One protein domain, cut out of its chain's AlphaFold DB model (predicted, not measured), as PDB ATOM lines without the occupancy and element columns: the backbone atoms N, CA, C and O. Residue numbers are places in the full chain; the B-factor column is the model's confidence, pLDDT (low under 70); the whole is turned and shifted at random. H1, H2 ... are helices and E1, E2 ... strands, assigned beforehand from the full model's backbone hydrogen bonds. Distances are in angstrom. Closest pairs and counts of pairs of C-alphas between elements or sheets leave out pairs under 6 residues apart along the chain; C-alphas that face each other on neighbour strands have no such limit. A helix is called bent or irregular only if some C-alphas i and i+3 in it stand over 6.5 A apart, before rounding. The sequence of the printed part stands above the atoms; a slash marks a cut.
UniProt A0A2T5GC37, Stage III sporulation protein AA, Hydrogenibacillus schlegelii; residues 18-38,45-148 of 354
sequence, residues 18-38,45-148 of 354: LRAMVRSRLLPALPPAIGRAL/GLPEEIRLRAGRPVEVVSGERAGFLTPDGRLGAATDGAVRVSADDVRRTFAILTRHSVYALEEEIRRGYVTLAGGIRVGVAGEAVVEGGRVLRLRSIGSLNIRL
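This is residues 18 to 38 and 45 to 148 of the 354 residues of the protein "Stage III sporulation protein AA" of Hydrogenibacillus schlegelii (UniProt A0A2T5GC37). A strongly twisted sheet of six strands has H3 crossing one face over E6 and E5 and H4 packed on that same face, while the long hairpin of E5 and E6 bends sharply and its turn makes one end of the longest axis. At the other end lie E3 and part of the long stretch of residues 70 to 86, which has no named element; H1 and H2 only graze the sheet, and H1 packs on H3 with its residues 25 to 29. The printed part has 125 residues with four named helices and six named strands, along the chain H1 H2 E1 E2 E3 H3 H4 E4 E5 E6. The sheet's order is E3, E2, E1, E6, E5, E4, all antiparallel, and the class is mixed, helices and strands. The whole is compact, with a radius of gyration of the C-alphas of 14.5 A, yet elongated in outline, with spans of 46 by 30 by 27 A.

Begin with the sheet's longest strand, E6, residues 134 to 147: from C-alpha 134 at (222.463, 124.584, 171.369) it runs 25.5 A to C-alpha 147 at (207.859, 127.274, 192.095), bending by 97 degrees at residue 140. E5, residues 120 to 131, spans 29.6 A and bends by 75 degrees at residue 127. E4 is residues 113 to 116, 9.8 A long. On the other side of E6 you find E1, residues 49 to 53, 13.0 A, then E2, residues 59 to 62, 10.3 A, and E3, residues 65 to 69, 12.3 A. H3 is residues 87 to 97, 15.5 A, and H4 is residues 102 to 110, 11.3 A. Find C-alpha 18 at (207.505, 127.916, 204.130); there H1, residues 18 to 29, 15.9 A, begins, and H2, residues 32 to 38, 9.8 A, follows. H4 is irregular, with C-alphas 104 and 107 8.0 A apart; H1 is irregular only just, with C-alphas 24 and 27 6.7 A apart.

Look first at the hairpin of E5 and E6, where N 123 and O 145 are 2.8 A apart, within hydrogen-bond range. E4, E5 and E6 form a meander, each strand the antiparallel neighbour of the one before; N 114 of E4 and O 122 of E5 are 2.8 A apart, within hydrogen-bond range. E1, E2 and E3 form a second meander, with N 51 and O 59 at 2.8 A and N 60 and O 67 at 2.9 A. Between the two meanders, N 50 of E1 and O 146 of E6 are 2.8 A apart. H3 on one face gives two layers, helix over sheet: its height over the sheet is 8.1 A, and it runs across the strands, at 63 degrees to E5 on the local plane. Its closest C-alphas to E6 are those of Val 90 and Ser 143, 6.3 A apart. H4 is on the same face, and its closest C-alphas to E6 are those of Arg 110 and Val 135, 6.1 A apart. H3 and H4 are close but not clearly touching, Ala 95 to Val 102 being 7.2 A between C-alphas, and about perpendicular at 75 degrees. H1 touches H3 at a steep tilt of 56 degrees, the C-alphas of Ala 29 and Thr 93 being closest at 5.1 A. H1 and H2, a helical hairpin, only just touch, with 3 pairs of C-alphas within 8 A, the closest Leu 27 and Gly 35 at 5.1 A. H2 and H3 are apart. Every O i to N i+4 pair is within hydrogen-bond range in H2 and H3; in H1 it is 5 of 8, and in H4 2 of 5, beside 3 of 6 O i to N i+3 pairs.

The two C-alphas farthest apart are those of Asp 72 and Gly 132, 47.6 A. Residues 39 to 44 are not printed, and C-alphas 38 and 45 stand 10.0 A apart across this cut, in the link from H2 to E1. Of the links that are printed whole, the one from E3 to H3, 17 residues, is long and the others are tight. Within the long one, residues 75 to 76 pair antiparallel with residues 68 to 69 of E3. The mean pLDDT of the printed part is 85.8; residue 18 and residues 100 to 105 are under 70.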
ATOM      1  N   LEU A  18     207.668 127.431 205.503       67.62
ATOM      2  CA  LEU A  18     207.505 127.916 204.130       67.62
ATOM      3  C   LEU A  18     207.087 129.398 204.087       67.62
ATOM      4  O   LEU A  18     207.601 130.151 203.261       67.62
ATOM      5  N   ARG A  19     206.232 129.857 205.016       72.00
ATOM      6  CA  ARG A  19     205.907 131.290 205.184       72.00
ATOM      7  C   ARG A  19     207.146 132.116 205.515       72.00
ATOM      8  O   ARG A  19     207.338 133.178 204.922       72.00
ATOM      9  N   ALA A  20     207.990 131.639 206.429       72.12
ATOM     10  CA  ALA A  20     209.229 132.317 206.795       72.12
ATOM     11  C   ALA A  20     210.202 132.411 205.608       72.12
ATOM     12  O   ALA A  20     210.786 133.469 205.368       72.12
ATOM     13  N   MET A  21     210.327 131.346 204.813       74.75
ATOM     14  CA  MET A  21     211.139 131.340 203.593       74.75
ATOM     15  C   MET A  21     210.606 132.327 202.541       74.75
ATOM     16  O   MET A  21     211.375 133.123 202.003       74.75
ATOM     17  N   VAL A  22     209.295 132.325 202.271       76.38
ATOM     18  CA  VAL A  22     208.672 133.277 201.335       76.38
ATOM     19  C   VAL A  22     208.933 134.715 201.782       76.38
ATOM     20  O   VAL A  22     209.382 135.527 200.973       76.38
ATOM     21  N   ARG A  23     208.731 135.020 203.069       78.56
ATOM     22  CA  ARG A  23     208.959 136.362 203.625       78.56
ATOM     23  C   ARG A  23     210.414 136.811 203.583       78.56
ATOM     24  O   ARG A  23     210.675 137.960 203.253       78.56
ATOM     25  N   SER A  24     211.348 135.931 203.925       76.75
ATOM     26  CA  SER A  24     212.768 136.291 204.032       76.75
ATOM     27  C   SER A  24     213.502 136.310 202.691       76.75
ATOM     28  O   SER A  24     214.524 136.980 202.586       76.75
ATOM     29  N   ARG A  25     213.017 135.584 201.672       75.50
ATOM     30  CA  ARG A  25     213.751 135.406 200.405       75.50
ATOM     31  C   ARG A  25     212.986 135.848 199.172       75.50
ATOM     32  O   ARG A  25     213.547 136.545 198.333       75.50
ATOM     33  N   LEU A  26     211.722 135.446 199.050       84.75
ATOM     34  CA  LEU A  26     210.952 135.733 197.845       84.75
ATOM     35  C   LEU A  26     210.417 137.167 197.847       84.75
ATOM     36  O   LEU A  26     210.623 137.885 196.874       84.75
ATOM     37  N   LEU A  27     209.750 137.594 198.925       86.75
ATOM     38  CA  LEU A  27     209.164 138.938 199.002       86.75
ATOM     39  C   LEU A  27     210.192 140.065 198.787       86.75
ATOM     40  O   LEU A  27     209.873 140.974 198.025       86.75
ATOM     41  N   PRO A  28     211.419 140.009 199.347       87.31
ATOM     42  CA  PRO A  28     212.427 141.044 199.115       87.31
ATOM     43  C   PRO A  28     212.917 141.120 197.664       87.31
ATOM     44  O   PRO A  28     213.405 142.162 197.239       87.31
ATOM     45  N   ALA A  29     212.795 140.031 196.901       89.00
ATOM     46  CA  ALA A  29     213.180 139.998 195.494       89.00
ATOM     47  C   ALA A  29     212.067 140.477 194.550       89.00
ATOM     48  O   ALA A  29     212.310 140.730 193.368       89.00
ATOM     49  N   LEU A  30     210.834 140.584 195.040       92.31
ATOM     50  CA  LEU A  30     209.690 140.985 194.236       92.31
ATOM     51  C   LEU A  30     209.494 142.506 194.259       92.31
ATOM     52  O   LEU A  30     209.787 143.159 195.261       92.31
ATOM     53  N   PRO A  31     208.928 143.095 193.192       92.69
ATOM     54  CA  PRO A  31     208.554 144.500 193.193       92.69
ATOM     55  C   PRO A  31     207.545 144.792 194.311       92.69
ATOM     56  O   PRO A  31     206.670 143.955 194.563       92.69
ATOM     57  N   PRO A  32     207.565 145.988 194.930       90.56
ATOM     58  CA  PRO A  32     206.746 146.286 196.108       90.56
ATOM     59  C   PRO A  32     205.245 146.020 195.932       90.56
ATOM     60  O   PRO A  32     204.588 145.554 196.860       90.56
ATOM     61  N   ALA A  33     204.687 146.292 194.748       91.25
ATOM     62  CA  ALA A  33     203.276 146.031 194.462       91.25
ATOM     63  C   ALA A  33     202.947 144.527 194.466       91.25
ATOM     64  O   ALA A  33     201.950 144.117 195.056       91.25
ATOM     65  N   ILE A  34     203.811 143.712 193.854       93.31
ATOM     66  CA  ILE A  34     203.665 142.253 193.790       93.31
ATOM     67  C   ILE A  34     203.909 141.640 195.173       93.31
ATOM     68  O   ILE A  34     203.129 140.801 195.615       93.31
ATOM     69  N   GLY A  35     204.948 142.098 195.880       91.94
ATOM     70  CA  GLY A  35     205.286 141.643 197.227       91.94
ATOM     71  C   GLY A  35     204.146 141.862 198.225       91.94
ATOM     72  O   GLY A  35     203.744 140.917 198.897       91.94
ATOM     73  N   ARG A  36     203.552 143.067 198.263       90.81
ATOM     74  CA  ARG A  36     202.404 143.368 199.142       90.81
ATOM     75  C   ARG A  36     201.183 142.502 198.835       90.81
ATOM     76  O   ARG A  36     200.572 141.960 199.753       90.81
ATOM     77  N   ALA A  37     200.845 142.343 197.555       91.50
ATOM     78  CA  ALA A  37     199.707 141.523 197.148       91.50
ATOM     79  C   ALA A  37     199.917 140.036 197.495       91.50
ATOM     80  O   ALA A  37     198.997 139.370 197.970       91.50
ATOM     81  N   LEU A  38     201.137 139.511 197.318       89.06
ATOM     82  CA  LEU A  38     201.473 138.136 197.697       89.06
ATOM     83  C   LEU A  38     201.522 137.926 199.209       89.06
ATOM     84  O   LEU A  38     201.162 136.847 199.676       89.06
ATOM     85  N   GLY A  45     196.723 131.403 202.411       71.19
ATOM     86  CA  GLY A  45     197.411 130.162 202.047       71.19
ATOM     87  C   GLY A  45     198.630 130.425 201.167       71.19
ATOM     88  O   GLY A  45     198.700 131.443 200.486       71.19
ATOM     89  N   LEU A  46     199.614 129.522 201.183       76.31
ATOM     90  CA  LEU A  46     200.832 129.689 200.388       76.31
ATOM     91  C   LEU A  46     200.644 129.205 198.942       76.31
ATOM     92  O   LEU A  46     200.092 128.115 198.740       76.31
ATOM     93  N   PRO A  47     201.139 129.961 197.947       86.44
ATOM     94  CA  PRO A  47     201.099 129.533 196.556       86.44
ATOM     95  C   PRO A  47     202.047 128.358 196.284       86.44
ATOM     96  O   PRO A  47     203.032 128.161 196.990       86.44
ATOM     97  N   GLU A  48     201.761 127.566 195.253       86.25
ATOM     98  CA  GLU A  48     202.719 126.587 194.698       86.25
ATOM     99  C   GLU A  48     203.606 127.226 193.653       86.25
ATOM    100  O   GLU A  48     204.783 126.894 193.526       86.25
ATOM    101  N   GLU A  49     203.013 128.130 192.886       92.25
ATOM    102  CA  GLU A  49     203.631 128.699 191.710       92.25
ATOM    103  C   GLU A  49     203.225 130.156 191.556       92.25
ATOM    104  O   GLU A  49     202.058 130.512 191.720       92.25
ATOM    105  N   ILE A  50     204.199 130.992 191.219       94.50
ATOM    106  CA  ILE A  50     204.020 132.407 190.922       94.50
ATOM    107  C   ILE A  50     204.660 132.661 189.565       94.50
ATOM    108  O   ILE A  50     205.852 132.429 189.359       94.50
ATOM    109  N   ARG A  51     203.862 133.151 188.624       96.94
ATOM    110  CA  ARG A  51     204.279 133.388 187.245       96.94
ATOM    111  C   ARG A  51     204.307 134.877 186.965       96.94
ATOM    112  O   ARG A  51     203.280 135.554 187.003       96.94
ATOM    113  N   LEU A  52     205.493 135.362 186.625       97.56
ATOM    114  CA  LEU A  52     205.750 136.741 186.240       97.56
ATOM    115  C   LEU A  52     206.045 136.766 184.744       97.56
ATOM    116  O   LEU A  52     206.961 136.091 184.283       97.56
ATOM    117  N   ARG A  53     205.266 137.514 183.964       97.25
ATOM    118  CA  ARG A  53     205.465 137.639 182.513       97.25
ATOM    119  C   ARG A  53     205.340 139.104 182.130       97.25
ATOM    120  O   ARG A  53     204.314 139.710 182.426       97.25
ATOM    121  N   ALA A  54     206.350 139.651 181.463       96.50
ATOM    122  CA  ALA A  54     206.363 141.054 181.073       96.50
ATOM    123  C   ALA A  54     205.091 141.433 180.287       96.50
ATOM    124  O   ALA A  54     204.670 140.728 179.367       96.50
ATOM    125  N   GLY A  55     204.453 142.532 180.691       95.56
ATOM    126  CA  GLY A  55     203.211 143.056 180.118       95.56
ATOM    127  C   GLY A  55     201.928 142.340 180.560       95.56
ATOM    128  O   GLY A  55     200.835 142.790 180.209       95.56
ATOM    129  N   ARG A  56     202.016 141.249 181.332       96.75
ATOM    130  CA  ARG A  56     200.860 140.433 181.741       96.75
ATOM    131  C   ARG A  56     200.616 140.513 183.255       96.75
ATOM    132  O   ARG A  56     201.507 140.940 183.992       96.75
ATOM    133  N   PRO A  57     199.423 140.127 183.736       97.06
ATOM    134  CA  PRO A  57     199.165 140.035 185.167       97.06
ATOM    135  C   PRO A  57     199.990 138.946 185.858       97.06
ATOM    136  O   PRO A  57     200.364 137.949 185.234       97.06
ATOM    137  N   VAL A  58     200.221 139.122 187.159       97.19
ATOM    138  CA  VAL A  58     200.762 138.073 188.032       97.19
ATOM    139  C   VAL A  58     199.748 136.938 188.106       97.19
ATOM    140  O   VAL A  58     198.607 137.143 188.513       97.19
ATOM    141  N   GLU A  59     200.173 135.738 187.729       96.62
ATOM    142  CA  GLU A  59     199.371 134.521 187.840       96.62
ATOM    143  C   GLU A  59     199.909 133.668 188.988       96.62
ATOM    144  O   GLU A  59     201.121 133.494 189.132       96.62
ATOM    145  N   VAL A  60     199.002 133.137 189.799       94.31
ATOM    146  CA  VAL A  60     199.318 132.284 190.941       94.31
ATOM    147  C   VAL A  60     198.596 130.955 190.794       94.31
ATOM    148  O   VAL A  60     197.412 130.929 190.456       94.31
ATOM    149  N   VAL A  61     199.301 129.862 191.083       90.19
ATOM    150  CA  VAL A  61     198.744 128.504 191.093       90.19
ATOM    151  C   VAL A  61     198.814 127.927 192.504       90.19
ATOM    152  O   VAL A  61     199.855 127.991 193.163       90.19
ATOM    153  N   SER A  62     197.700 127.343 192.940       84.00
ATOM    154  CA  SER A  62     197.546 126.628 194.207       84.00
ATOM    155  C   SER A  62     196.640 125.413 193.991       84.00
ATOM    156  O   SER A  62     195.425 125.544 193.825       84.00
ATOM    157  N   GLY A  63     197.217 124.216 194.006       75.81
ATOM    158  CA  GLY A  63     196.552 122.962 193.677       75.81
ATOM    159  C   GLY A  63     196.091 122.950 192.223       75.81
ATOM    160  O   GLY A  63     196.841 123.286 191.313       75.81
ATOM    161  N   GLU A  64     194.827 122.600 192.008       74.25
ATOM    162  CA  GLU A  64     194.200 122.611 190.677       74.25
ATOM    163  C   GLU A  64     193.676 123.996 190.264       74.25
ATOM    164  O   GLU A  64     193.082 124.149 189.199       74.25
ATOM    165  N   ARG A  65     193.857 125.019 191.108       81.31
ATOM    166  CA  ARG A  65     193.345 126.368 190.857       81.31
ATOM    167  C   ARG A  65     194.472 127.287 190.412       81.31
ATOM    168  O   ARG A  65     195.528 127.331 191.041       81.31
ATOM    169  N   ALA A  66     194.198 128.075 189.380       88.81
ATOM    170  CA  ALA A  66     195.033 129.184 188.945       88.81
ATOM    171  C   ALA A  66     194.186 130.460 188.856       88.81
ATOM    172  O   ALA A  66     192.990 130.397 188.564       88.81
ATOM    173  N   GLY A  67     194.796 131.611 189.122       93.62
ATOM    174  CA  GLY A  67     194.129 132.903 188.998       93.62
ATOM    175  C   GLY A  67     195.107 134.069 188.987       93.62
ATOM    176  O   GLY A  67     196.274 133.931 189.355       93.62
ATOM    177  N   PHE A  68     194.619 135.227 188.560       96.50
ATOM    178  CA  PHE A  68     195.374 136.469 188.538       96.50
ATOM    179  C   PHE A  68     195.279 137.180 189.883       96.50
ATOM    180  O   PHE A  68     194.195 137.322 190.451       96.50
ATOM    181  N   LEU A  69     196.432 137.608 190.387       94.94
ATOM    182  CA  LEU A  69     196.558 138.251 191.685       94.94
ATOM    183  C   LEU A  69     196.081 139.700 191.617       94.94
ATOM    184  O   LEU A  69     196.577 140.486 190.809       94.94
ATOM    185  N   THR A  70     195.155 140.068 192.491       94.25
ATOM    186  CA  THR A  70     194.691 141.447 192.663       94.25
ATOM    187  C   THR A  70     195.511 142.175 193.741       94.25
ATOM    188  O   THR A  70     196.117 141.522 194.597       94.25
ATOM    189  N   PRO A  71     195.558 143.522 193.741       92.75
ATOM    190  CA  PRO A  71     196.332 144.302 194.714       92.75
ATOM    191  C   PRO A  71     195.986 144.038 196.186       92.75
ATOM    192  O   PRO A  71     196.844 144.190 197.050       92.75
ATOM    193  N   ASP A  72     194.749 143.633 196.472       89.69
ATOM    194  CA  ASP A  72     194.250 143.266 197.801       89.69
ATOM    195  C   ASP A  72     194.520 141.796 198.182       89.69
ATOM    196  O   ASP A  72     194.059 141.335 199.225       89.69
ATOM    197  N   GLY A  73     195.267 141.049 197.360       88.75
ATOM    198  CA  GLY A  73     195.703 139.685 197.667       88.75
ATOM    199  C   GLY A  73     194.673 138.596 197.370       88.75
ATOM    200  O   GLY A  73     194.734 137.519 197.962       88.75
ATOM    201  N   ARG A  74     193.719 138.847 196.464       89.94
ATOM    202  CA  ARG A  74     192.739 137.850 196.005       89.94
ATOM    203  C   ARG A  74     193.141 137.281 194.643       89.94
ATOM    204  O   ARG A  74     193.931 137.874 193.915       89.94
ATOM    205  N   LEU A  75     192.593 136.114 194.299       90.12
ATOM    206  CA  LEU A  75     192.769 135.500 192.981       90.12
ATOM    207  C   LEU A  75     191.470 135.601 192.182       90.12
ATOM    208  O   LEU A  75     190.427 135.117 192.624       90.12
ATOM    209  N   GLY A  76     191.542 136.224 191.008       88.38
ATOM    210  CA  GLY A  76     190.432 136.363 190.065       88.38
ATOM    211  C   GLY A  76     190.720 135.693 188.722       88.38
ATOM    212  O   GLY A  76     191.869 135.484 188.354       88.38
ATOM    213  N   ALA A  77     189.672 135.358 187.967       87.94
ATOM    214  CA  ALA A  77     189.818 134.855 186.594       87.94
ATOM    215  C   ALA A  77     190.012 135.986 185.564       87.94
ATOM    216  O   ALA A  77     190.560 135.760 184.490       87.94
ATOM    217  N   ALA A  78     189.556 137.200 185.888       89.38
ATOM    218  CA  ALA A  78     189.689 138.369 185.029       89.38
ATOM    219  C   ALA A  78     191.080 139.002 185.168       89.38
ATOM    220  O   ALA A  78     191.665 139.024 186.250       89.38
ATOM    221  N   THR A  79     191.590 139.546 184.066       91.12
ATOM    222  CA  THR A  79     192.854 140.293 184.045       91.12
ATOM    223  C   THR A  79     192.691 141.750 184.475       91.12
ATOM    224  O   THR A  79     193.677 142.405 184.812       91.12
ATOM    225  N   ASP A  80     191.463 142.267 184.444       90.00
ATOM    226  CA  ASP A  80     191.161 143.649 184.802       90.00
ATOM    227  C   ASP A  80     191.282 143.852 186.311       90.00
ATOM    228  O   ASP A  80     190.749 143.083 187.109       90.00
ATOM    229  N   GLY A  81     192.036 144.880 186.703       87.94
ATOM    230  CA  GLY A  81     192.354 145.157 188.105       87.94
ATOM    231  C   GLY A  81     193.408 144.232 188.726       87.94
ATOM    232  O   GLY A  81     193.748 144.420 189.890       87.94
ATOM    233  N   ALA A  82     193.958 143.267 187.982       94.88
ATOM    234  CA  ALA A  82     195.052 142.426 188.459       94.88
ATOM    235  C   ALA A  82     196.404 143.168 188.445       94.88
ATOM    236  O   ALA A  82     196.640 144.077 187.643       94.88
ATOM    237  N   VAL A  83     197.323 142.758 189.323       95.62
ATOM    238  CA  VAL A  83     198.673 143.331 189.421       95.62
ATOM    239  C   VAL A  83     199.446 143.012 188.143       95.62
ATOM    240  O   VAL A  83     199.666 141.845 187.820       95.62
ATOM    241  N   ARG A  84     199.866 144.045 187.407       95.44
ATOM    242  CA  ARG A  84     200.645 143.900 186.168       95.44
ATOM    243  C   ARG A  84     202.138 143.792 186.447       95.44
ATOM    244  O   ARG A  84     202.648 144.411 187.373       95.44
ATOM    245  N   VAL A  85     202.818 143.035 185.595       97.06
ATOM    246  CA  VAL A  85     204.268 142.845 185.625       97.06
ATOM    247  C   VAL A  85     204.897 143.619 184.470       97.06
ATOM    248  O   VAL A  85     204.537 143.404 183.310       97.06
ATOM    249  N   SER A  86     205.847 144.504 184.749       96.25
ATOM    250  CA  SER A  86     206.656 145.169 183.722       96.25
ATOM    251  C   SER A  86     207.876 144.326 183.322       96.25
ATOM    252  O   SER A  86     208.249 143.366 183.995       96.25
ATOM    253  N   ALA A  87     208.531 144.675 182.211       94.19
ATOM    254  CA  ALA A  87     209.794 144.035 181.835       94.19
ATOM    255  C   ALA A  87     210.914 144.308 182.861       94.19
ATOM    256  O   ALA A  87     211.752 143.442 183.114       94.19
ATOM    257  N   ASP A  88     210.908 145.491 183.482       93.50
ATOM    258  CA  ASP A  88     211.887 145.852 184.507       93.50
ATOM    259  C   ASP A  88     211.678 145.057 185.804       93.50
ATOM    260  O   ASP A  88     212.655 144.615 186.405       93.50
ATOM    261  N   ASP A  89     210.423 144.774 186.170       95.25
ATOM    262  CA  ASP A  89     210.085 143.901 187.300       95.25
ATOM    263  C   ASP A  89     210.690 142.505 187.130       95.25
ATOM    264  O   ASP A  89     211.378 142.013 188.021       95.25
ATOM    265  N   VAL A  90     210.491 141.886 185.959       94.75
ATOM    266  CA  VAL A  90     211.063 140.567 185.629       94.75
ATOM    267  C   VAL A  90     212.583 140.592 185.778       94.75
ATOM    268  O   VAL A  90     213.158 139.733 186.448       94.75
ATOM    269  N   ARG A  91     213.238 141.594 185.183       90.25
ATOM    270  CA  ARG A  91     214.699 141.721 185.184       90.25
ATOM    271  C   ARG A  91     215.259 141.926 186.593       90.25
ATOM    272  O   ARG A  91     216.223 141.256 186.959       90.25
ATOM    273  N   ARG A  92     214.666 142.829 187.385       90.88
ATOM    274  CA  ARG A  92     215.097 143.110 188.764       90.88
ATOM    275  C   ARG A  92     214.869 141.914 189.673       90.88
ATOM    276  O   ARG A  92     215.787 141.536 190.393       90.88
ATOM    277  N   THR A  93     213.695 141.291 189.600       93.19
ATOM    278  CA  THR A  93     213.407 140.096 190.392       93.19
ATOM    279  C   THR A  93     214.377 138.981 190.078       93.19
ATOM    280  O   THR A  93     214.932 138.401 191.005       93.19
ATOM    281  N   PHE A  94     214.647 138.716 188.799       89.44
ATOM    282  CA  PHE A  94     215.628 137.704 188.435       89.44
ATOM    283  C   PHE A  94     217.010 138.022 189.012       89.44
ATOM    284  O   PHE A  94     217.584 137.179 189.692       89.44
ATOM    285  N   ALA A  95     217.497 139.252 188.824       86.94
ATOM    286  CA  ALA A  95     218.808 139.666 189.314       86.94
ATOM    287  C   ALA A  95     218.950 139.528 190.839       86.94
ATOM    288  O   ALA A  95     219.977 139.041 191.309       86.94
ATOM    289  N   ILE A  96     217.926 139.910 191.612       88.81
ATOM    290  CA  ILE A  96     217.943 139.782 193.078       88.81
ATOM    291  C   ILE A  96     217.880 138.308 193.491       88.81
ATOM    292  O   ILE A  96     218.653 137.875 194.345       88.81
ATOM    293  N   LEU A  97     216.998 137.521 192.865       85.94
ATOM    294  CA  LEU A  97     216.856 136.092 193.147       85.94
ATOM    295  C   LEU A  97     218.158 135.326 192.897       85.94
ATOM    296  O   LEU A  97     218.516 134.466 193.696       85.94
ATOM    297  N   THR A  98     218.898 135.672 191.843       78.62
ATOM    298  CA  THR A  98     220.201 135.073 191.526       78.62
ATOM    299  C   THR A  98     221.372 135.733 192.257       78.62
ATOM    300  O   THR A  98     222.518 135.478 191.898       78.62
ATOM    301  N   ARG A  99     221.125 136.627 193.230       77.50
ATOM    302  CA  ARG A  99     222.159 137.402 193.951       77.50
ATOM    303  C   ARG A  99     223.156 138.110 193.024       77.50
ATOM    304  O   ARG A  99     224.334 138.218 193.336       77.50
ATOM    305  N   HIS A 100     222.692 138.563 191.862       68.56
ATOM    306  CA  HIS A 100     223.502 139.132 190.781       68.56
ATOM    307  C   HIS A 100     224.558 138.189 190.161       68.56
ATOM    308  O   HIS A 100     225.261 138.599 189.239       68.56
ATOM    309  N   SER A 101     224.606 136.911 190.547       63.19
ATOM    310  CA  SER A 101     225.537 135.896 190.030       63.19
ATOM    311  C   SER A 101     225.031 135.203 188.761       63.19
ATOM    312  O   SER A 101     225.164 133.993 188.608       63.19
ATOM    313  N   VAL A 102     224.449 135.957 187.823       61.34
ATOM    314  CA  VAL A 102     223.871 135.399 186.581       61.34
ATOM    315  C   VAL A 102     224.907 134.597 185.776       61.34
ATOM    316  O   VAL A 102     224.557 133.591 185.172       61.34
ATOM    317  N   TYR A 103     226.183 134.996 185.832       57.12
ATOM    318  CA  TYR A 103     227.296 134.295 185.178       57.12
ATOM    319  C   TYR A 103     227.674 132.968 185.847       57.12
ATOM    320  O   TYR A 103     228.094 132.045 185.164       57.12
ATOM    321  N   ALA A 104     227.502 132.846 187.168       58.59
ATOM    322  CA  ALA A 104     227.761 131.586 187.869       58.59
ATOM    323  C   ALA A 104     226.685 130.526 187.574       58.59
ATOM    324  O   ALA A 104     226.901 129.355 187.847       58.59
ATOM    325  N   LEU A 105     225.544 130.952 187.022       66.38
ATOM    326  CA  LEU A 105     224.358 130.132 186.779       66.38
ATOM    327  C   LEU A 105     224.100 129.896 185.281       66.38
ATOM    328  O   LEU A 105     222.974 129.598 184.878       66.38
ATOM    329  N   GLU A 106     225.102 130.117 184.422       71.06
ATOM    330  CA  GLU A 106     224.938 130.068 182.964       71.06
ATOM    331  C   GLU A 106     224.496 128.672 182.486       71.06
ATOM    332  O   GLU A 106     223.616 128.560 181.628       71.06
ATOM    333  N   GLU A 107     225.000 127.608 183.118       70.25
ATOM    334  CA  GLU A 107     224.598 126.224 182.840       70.25
ATOM    335  C   GLU A 107     223.154 125.925 183.276       70.25
ATOM    336  O   GLU A 107     222.388 125.300 182.535       70.25
ATOM    337  N   GLU A 108     222.726 126.399 184.445       74.56
ATOM    338  CA  GLU A 108     221.345 126.291 184.926       74.56
ATOM    339  C   GLU A 108     220.376 127.066 184.024       74.56
ATOM    340  O   GLU A 108     219.331 126.556 183.605       74.56
ATOM    341  N   ILE A 109     220.753 128.283 183.634       75.19
ATOM    342  CA  ILE A 109     219.982 129.121 182.714       75.19
ATOM    343  C   ILE A 109     219.856 128.448 181.347       75.19
ATOM    344  O   ILE A 109     218.767 128.440 180.765       75.19
ATOM    345  N   ARG A 110     220.927 127.821 180.853       76.38
ATOM    346  CA  ARG A 110     220.913 127.022 179.622       76.38
ATOM    347  C   ARG A 110     219.961 125.823 179.718       76.38
ATOM    348  O   ARG A 110     219.350 125.453 178.715       76.38
ATOM    349  N   ARG A 111     219.772 125.246 180.912       75.88
ATOM    350  CA  ARG A 111     218.753 124.213 181.200       75.88
ATOM    351  C   ARG A 111     217.340 124.786 181.388       75.88
ATOM    352  O   ARG A 111     216.382 124.019 181.493       75.88
ATOM    353  N   GLY A 112     217.189 126.110 181.409       81.31
ATOM    354  CA  GLY A 112     215.907 126.813 181.477       81.31
ATOM    355  C   GLY A 112     215.352 127.015 182.890       81.31
ATOM    356  O   GLY A 112     214.204 127.443 183.027       81.31
ATOM    357  N   TYR A 113     216.114 126.720 183.948       85.19
ATOM    358  CA  TYR A 113     215.701 127.009 185.325       85.19
ATOM    359  C   TYR A 113     216.887 127.130 186.280       85.19
ATOM    360  O   TYR A 113     217.897 126.472 186.095       85.19
ATOM    361  N   VAL A 114     216.707 127.887 187.360       83.19
ATOM    362  CA  VAL A 114     217.659 128.009 188.475       83.19
ATOM    363  C   VAL A 114     217.022 127.452 189.749       83.19
ATOM    364  O   VAL A 114     215.834 127.681 189.993       83.19
ATOM    365  N   THR A 115     217.786 126.733 190.571       78.75
ATOM    366  CA  THR A 115     217.369 126.349 191.930       78.75
ATOM    367  C   THR A 115     217.956 127.342 192.928       78.75
ATOM    368  O   THR A 115     219.155 127.588 192.942       78.75
ATOM    369  N   LEU A 116     217.100 127.944 193.747       78.19
ATOM    370  CA  LEU A 116     217.474 128.911 194.769       78.19
ATOM    371  C   LEU A 116     217.376 128.298 196.153       78.19
ATOM    372  O   LEU A 116     216.626 127.350 196.406       78.19
ATOM    373  N   ALA A 117     218.084 128.930 197.078       70.00
ATOM    374  CA  ALA A 117     218.151 128.461 198.438       70.00
ATOM    375  C   ALA A 117     216.768 128.509 199.114       70.00
ATOM    376  O   ALA A 117     216.020 129.481 198.981       70.00
ATOM    377  N   GLY A 118     216.443 127.441 199.833       72.25
ATOM    378  CA  GLY A 118     215.082 127.104 200.255       72.25
ATOM    379  C   GLY A 118     214.351 126.155 199.295       72.25
ATOM    380  O   GLY A 118     213.204 125.836 199.564       72.25
ATOM    381  N   GLY A 119     214.986 125.693 198.206       76.19
ATOM    382  CA  GLY A 119     214.420 124.738 197.241       76.19
ATOM    383  C   GLY A 119     213.462 125.365 196.221       76.19
ATOM    384  O   GLY A 119     212.689 124.658 195.569       76.19
ATOM    385  N   ILE A 120     213.481 126.695 196.097       83.94
ATOM    386  CA  ILE A 120     212.643 127.445 195.155       83.94
ATOM    387  C   ILE A 120     213.212 127.258 193.753       83.94
ATOM    388  O   ILE A 120     214.368 127.579 193.506       83.94
ATOM    389  N   ARG A 121     212.401 126.784 192.809       85.31
ATOM    390  CA  ARG A 121     212.827 126.644 191.410       85.31
ATOM    391  C   ARG A 121     212.294 127.798 190.584       85.31
ATOM    392  O   ARG A 121     211.088 128.011 190.547       85.31
ATOM    393  N   VAL A 122     213.174 128.503 189.889       91.25
ATOM    394  CA  VAL A 122     212.825 129.611 189.001       91.25
ATOM    395  C   VAL A 122     213.065 129.188 187.563       91.25
ATOM    396  O   VAL A 122     214.195 129.188 187.090       91.25
ATOM    397  N   GLY A 123     211.999 128.811 186.863       91.81
ATOM    398  CA  GLY A 123     212.028 128.647 185.414       91.81
ATOM    399  C   GLY A 123     212.197 129.999 184.727       91.81
ATOM    400  O   GLY A 123     211.558 130.976 185.123       91.81
ATOM    401  N   VAL A 124     213.031 130.046 183.695       91.56
ATOM    402  CA  VAL A 124     213.314 131.257 182.917       91.56
ATOM    403  C   VAL A 124     212.887 131.062 181.469       91.56
ATOM    404  O   VAL A 124     213.102 130.006 180.880       91.56
ATOM    405  N   ALA A 125     212.264 132.085 180.886       91.25
ATOM    406  CA  ALA A 125     211.905 132.082 179.472       91.25
ATOM    407  C   ALA A 125     212.050 133.475 178.851       91.25
ATOM    408  O   ALA A 125     211.743 134.497 179.476       91.25
ATOM    409  N   GLY A 126     212.500 133.491 177.599       89.88
ATOM    410  CA  GLY A 126     212.767 134.694 176.824       89.88
ATOM    411  C   GLY A 126     213.537 134.372 175.545       89.88
ATOM    412  O   GLY A 126     213.426 133.268 175.012       89.88
ATOM    413  N   GLU A 127     214.293 135.338 175.039       89.06
ATOM    414  CA  GLU A 127     215.039 135.203 173.791       89.06
ATOM    415  C   GLU A 127     216.383 134.508 174.036       89.06
ATOM    416  O   GLU A 127     217.179 134.959 174.861       89.06
ATOM    417  N   ALA A 128     216.656 133.427 173.308       87.44
ATOM    418  CA  ALA A 128     217.905 132.677 173.395       87.44
ATOM    419  C   ALA A 128     218.848 133.025 172.236       87.44
ATOM    420  O   ALA A 128     218.419 133.176 171.095       87.44
ATOM    421  N   VAL A 129     220.147 133.089 172.521       86.00
ATOM    422  CA  VAL A 129     221.192 133.019 171.496       86.00
ATOM    423  C   VAL A 129     221.527 131.547 171.296       86.00
ATOM    424  O   VAL A 129     221.856 130.855 172.259       86.00
ATOM    425  N   VAL A 130     221.414 131.066 170.060       87.75
ATOM    426  CA  VAL A 130     221.626 129.658 169.708       87.75
ATOM    427  C   VAL A 130     222.824 129.550 168.778       87.75
ATOM    428  O   VAL A 130     222.910 130.279 167.795       87.75
ATOM    429  N   GLU A 131     223.713 128.608 169.069       87.38
ATOM    430  CA  GLU A 131     224.871 128.278 168.241       87.38
ATOM    431  C   GLU A 131     224.972 126.753 168.115       87.38
ATOM    432  O   GLU A 131     224.819 126.028 169.098       87.38
ATOM    433  N   GLY A 132     225.129 126.237 166.892       86.75
ATOM    434  CA  GLY A 132     225.208 124.789 166.652       86.75
ATOM    435  C   GLY A 132     223.996 123.991 167.169       86.75
ATOM    436  O   GLY A 132     224.153 122.874 167.657       86.75
ATOM    437  N   GLY A 133     222.793 124.580 167.142       83.88
ATOM    438  CA  GLY A 133     221.565 123.954 167.662       83.88
ATOM    439  C   GLY A 133     221.482 123.879 169.192       83.88
ATOM    440  O   GLY A 133     220.597 123.219 169.735       83.88
ATOM    441  N   ARG A 134     222.391 124.549 169.907       81.12
ATOM    442  CA  ARG A 134     222.463 124.584 171.369       81.12
ATOM    443  C   ARG A 134     222.247 126.014 171.860       81.12
ATOM    444  O   ARG A 134     222.814 126.952 171.315       81.12
ATOM    445  N   VAL A 135     221.430 126.184 172.902       81.56
ATOM    446  CA  VAL A 135     221.289 127.483 173.581       81.56
ATOM    447  C   VAL A 135     222.632 127.838 174.210       81.56
ATOM    448  O   VAL A 135     223.086 127.127 175.102       81.56
ATOM    449  N   LEU A 136     223.270 128.900 173.727       79.44
ATOM    450  CA  LEU A 136     224.505 129.419 174.303       79.44
ATOM    451  C   LEU A 136     224.180 130.191 175.584       79.44
ATOM    452  O   LEU A 136     224.703 129.884 176.643       79.44
ATOM    453  N   ARG A 137     223.247 131.146 175.488       80.81
ATOM    454  CA  ARG A 137     222.775 131.972 176.607       80.81
ATOM    455  C   ARG A 137     221.389 132.544 176.331       80.81
ATOM    456  O   ARG A 137     220.947 132.580 175.180       80.81
ATOM    457  N   LEU A 138     220.725 133.069 177.357       80.31
ATOM    458  CA  LEU A 138     219.530 133.898 177.176       80.31
ATOM    459  C   LEU A 138     219.939 135.361 176.947       80.31
ATOM    460  O   LEU A 138     220.601 135.960 177.790       80.31
ATOM    461  N   ARG A 139     219.548 135.940 175.804       83.19
ATOM    462  CA  ARG A 139     219.744 137.363 175.476       83.19
ATOM    463  C   ARG A 139     218.857 138.251 176.342       83.19
ATOM    464  O   ARG A 139     219.306 139.282 176.831       83.19
ATOM    465  N   SER A 140     217.594 137.868 176.499       85.88
ATOM    466  CA  SER A 140     216.615 138.616 177.283       85.88
ATOM    467  C   SER A 140     215.692 137.653 178.026       85.88
ATOM    468  O   SER A 140     215.316 136.609 177.498       85.88
ATOM    469  N   ILE A 141     215.335 137.992 179.266       89.31
ATOM    470  CA  ILE A 141     214.401 137.213 180.090       89.31
ATOM    471  C   ILE A 141     213.086 137.985 180.148       89.31
ATOM    472  O   ILE A 141     213.029 139.084 180.693       89.31
ATOM    473  N   GLY A 142     212.031 137.413 179.567       93.25
ATOM    474  CA  GLY A 142     210.695 138.016 179.519       93.25
ATOM    475  C   GLY A 142     209.722 137.430 180.542       93.25
ATOM    476  O   GLY A 142     208.645 137.987 180.767       93.25
ATOM    477  N   SER A 143     210.077 136.304 181.166       95.75
ATOM    478  CA  SER A 143     209.234 135.658 182.165       95.75
ATOM    479  C   SER A 143     210.008 134.819 183.173       95.75
ATOM    480  O   SER A 143     211.031 134.218 182.840       95.75
ATOM    481  N   LEU A 144     209.454 134.755 184.384       96.00
ATOM    482  CA  LEU A 144     209.890 133.905 185.482       96.00
ATOM    483  C   LEU A 144     208.730 133.025 185.934       96.00
ATOM    484  O   LEU A 144     207.608 133.499 186.127       96.00
ATOM    485  N   ASN A 145     209.019 131.750 186.144       96.06
ATOM    486  CA  ASN A 145     208.120 130.811 186.789       96.06
ATOM    487  C   ASN A 145     208.733 130.365 188.118       96.06
ATOM    488  O   ASN A 145     209.638 129.537 188.130       96.06
ATOM    489  N   ILE A 146     208.247 130.922 189.223       92.94
ATOM    490  CA  ILE A 146     208.761 130.675 190.567       92.94
ATOM    491  C   ILE A 146     207.908 129.594 191.224       92.94
ATOM    492  O   ILE A 146     206.744 129.822 191.544       92.94
ATOM    493  N   ARG A 147     208.498 128.426 191.460       89.00
ATOM    494  CA  ARG A 147     207.859 127.274 192.095       89.00
ATOM    495  C   ARG A 147     208.367 127.128 193.518       89.00
ATOM    496  O   ARG A 147     209.567 126.953 193.733       89.00
ATOM    497  N   LEU A 148     207.450 127.191 194.477       85.50
ATOM    498  CA  LEU A 148     207.746 126.997 195.887       85.50
ATOM    499  C   LEU A 148     207.742 125.504 196.217       85.50
ATOM    500  O   LEU A 148     206.827 124.784 195.808       85.50
TER     501      LEU A 148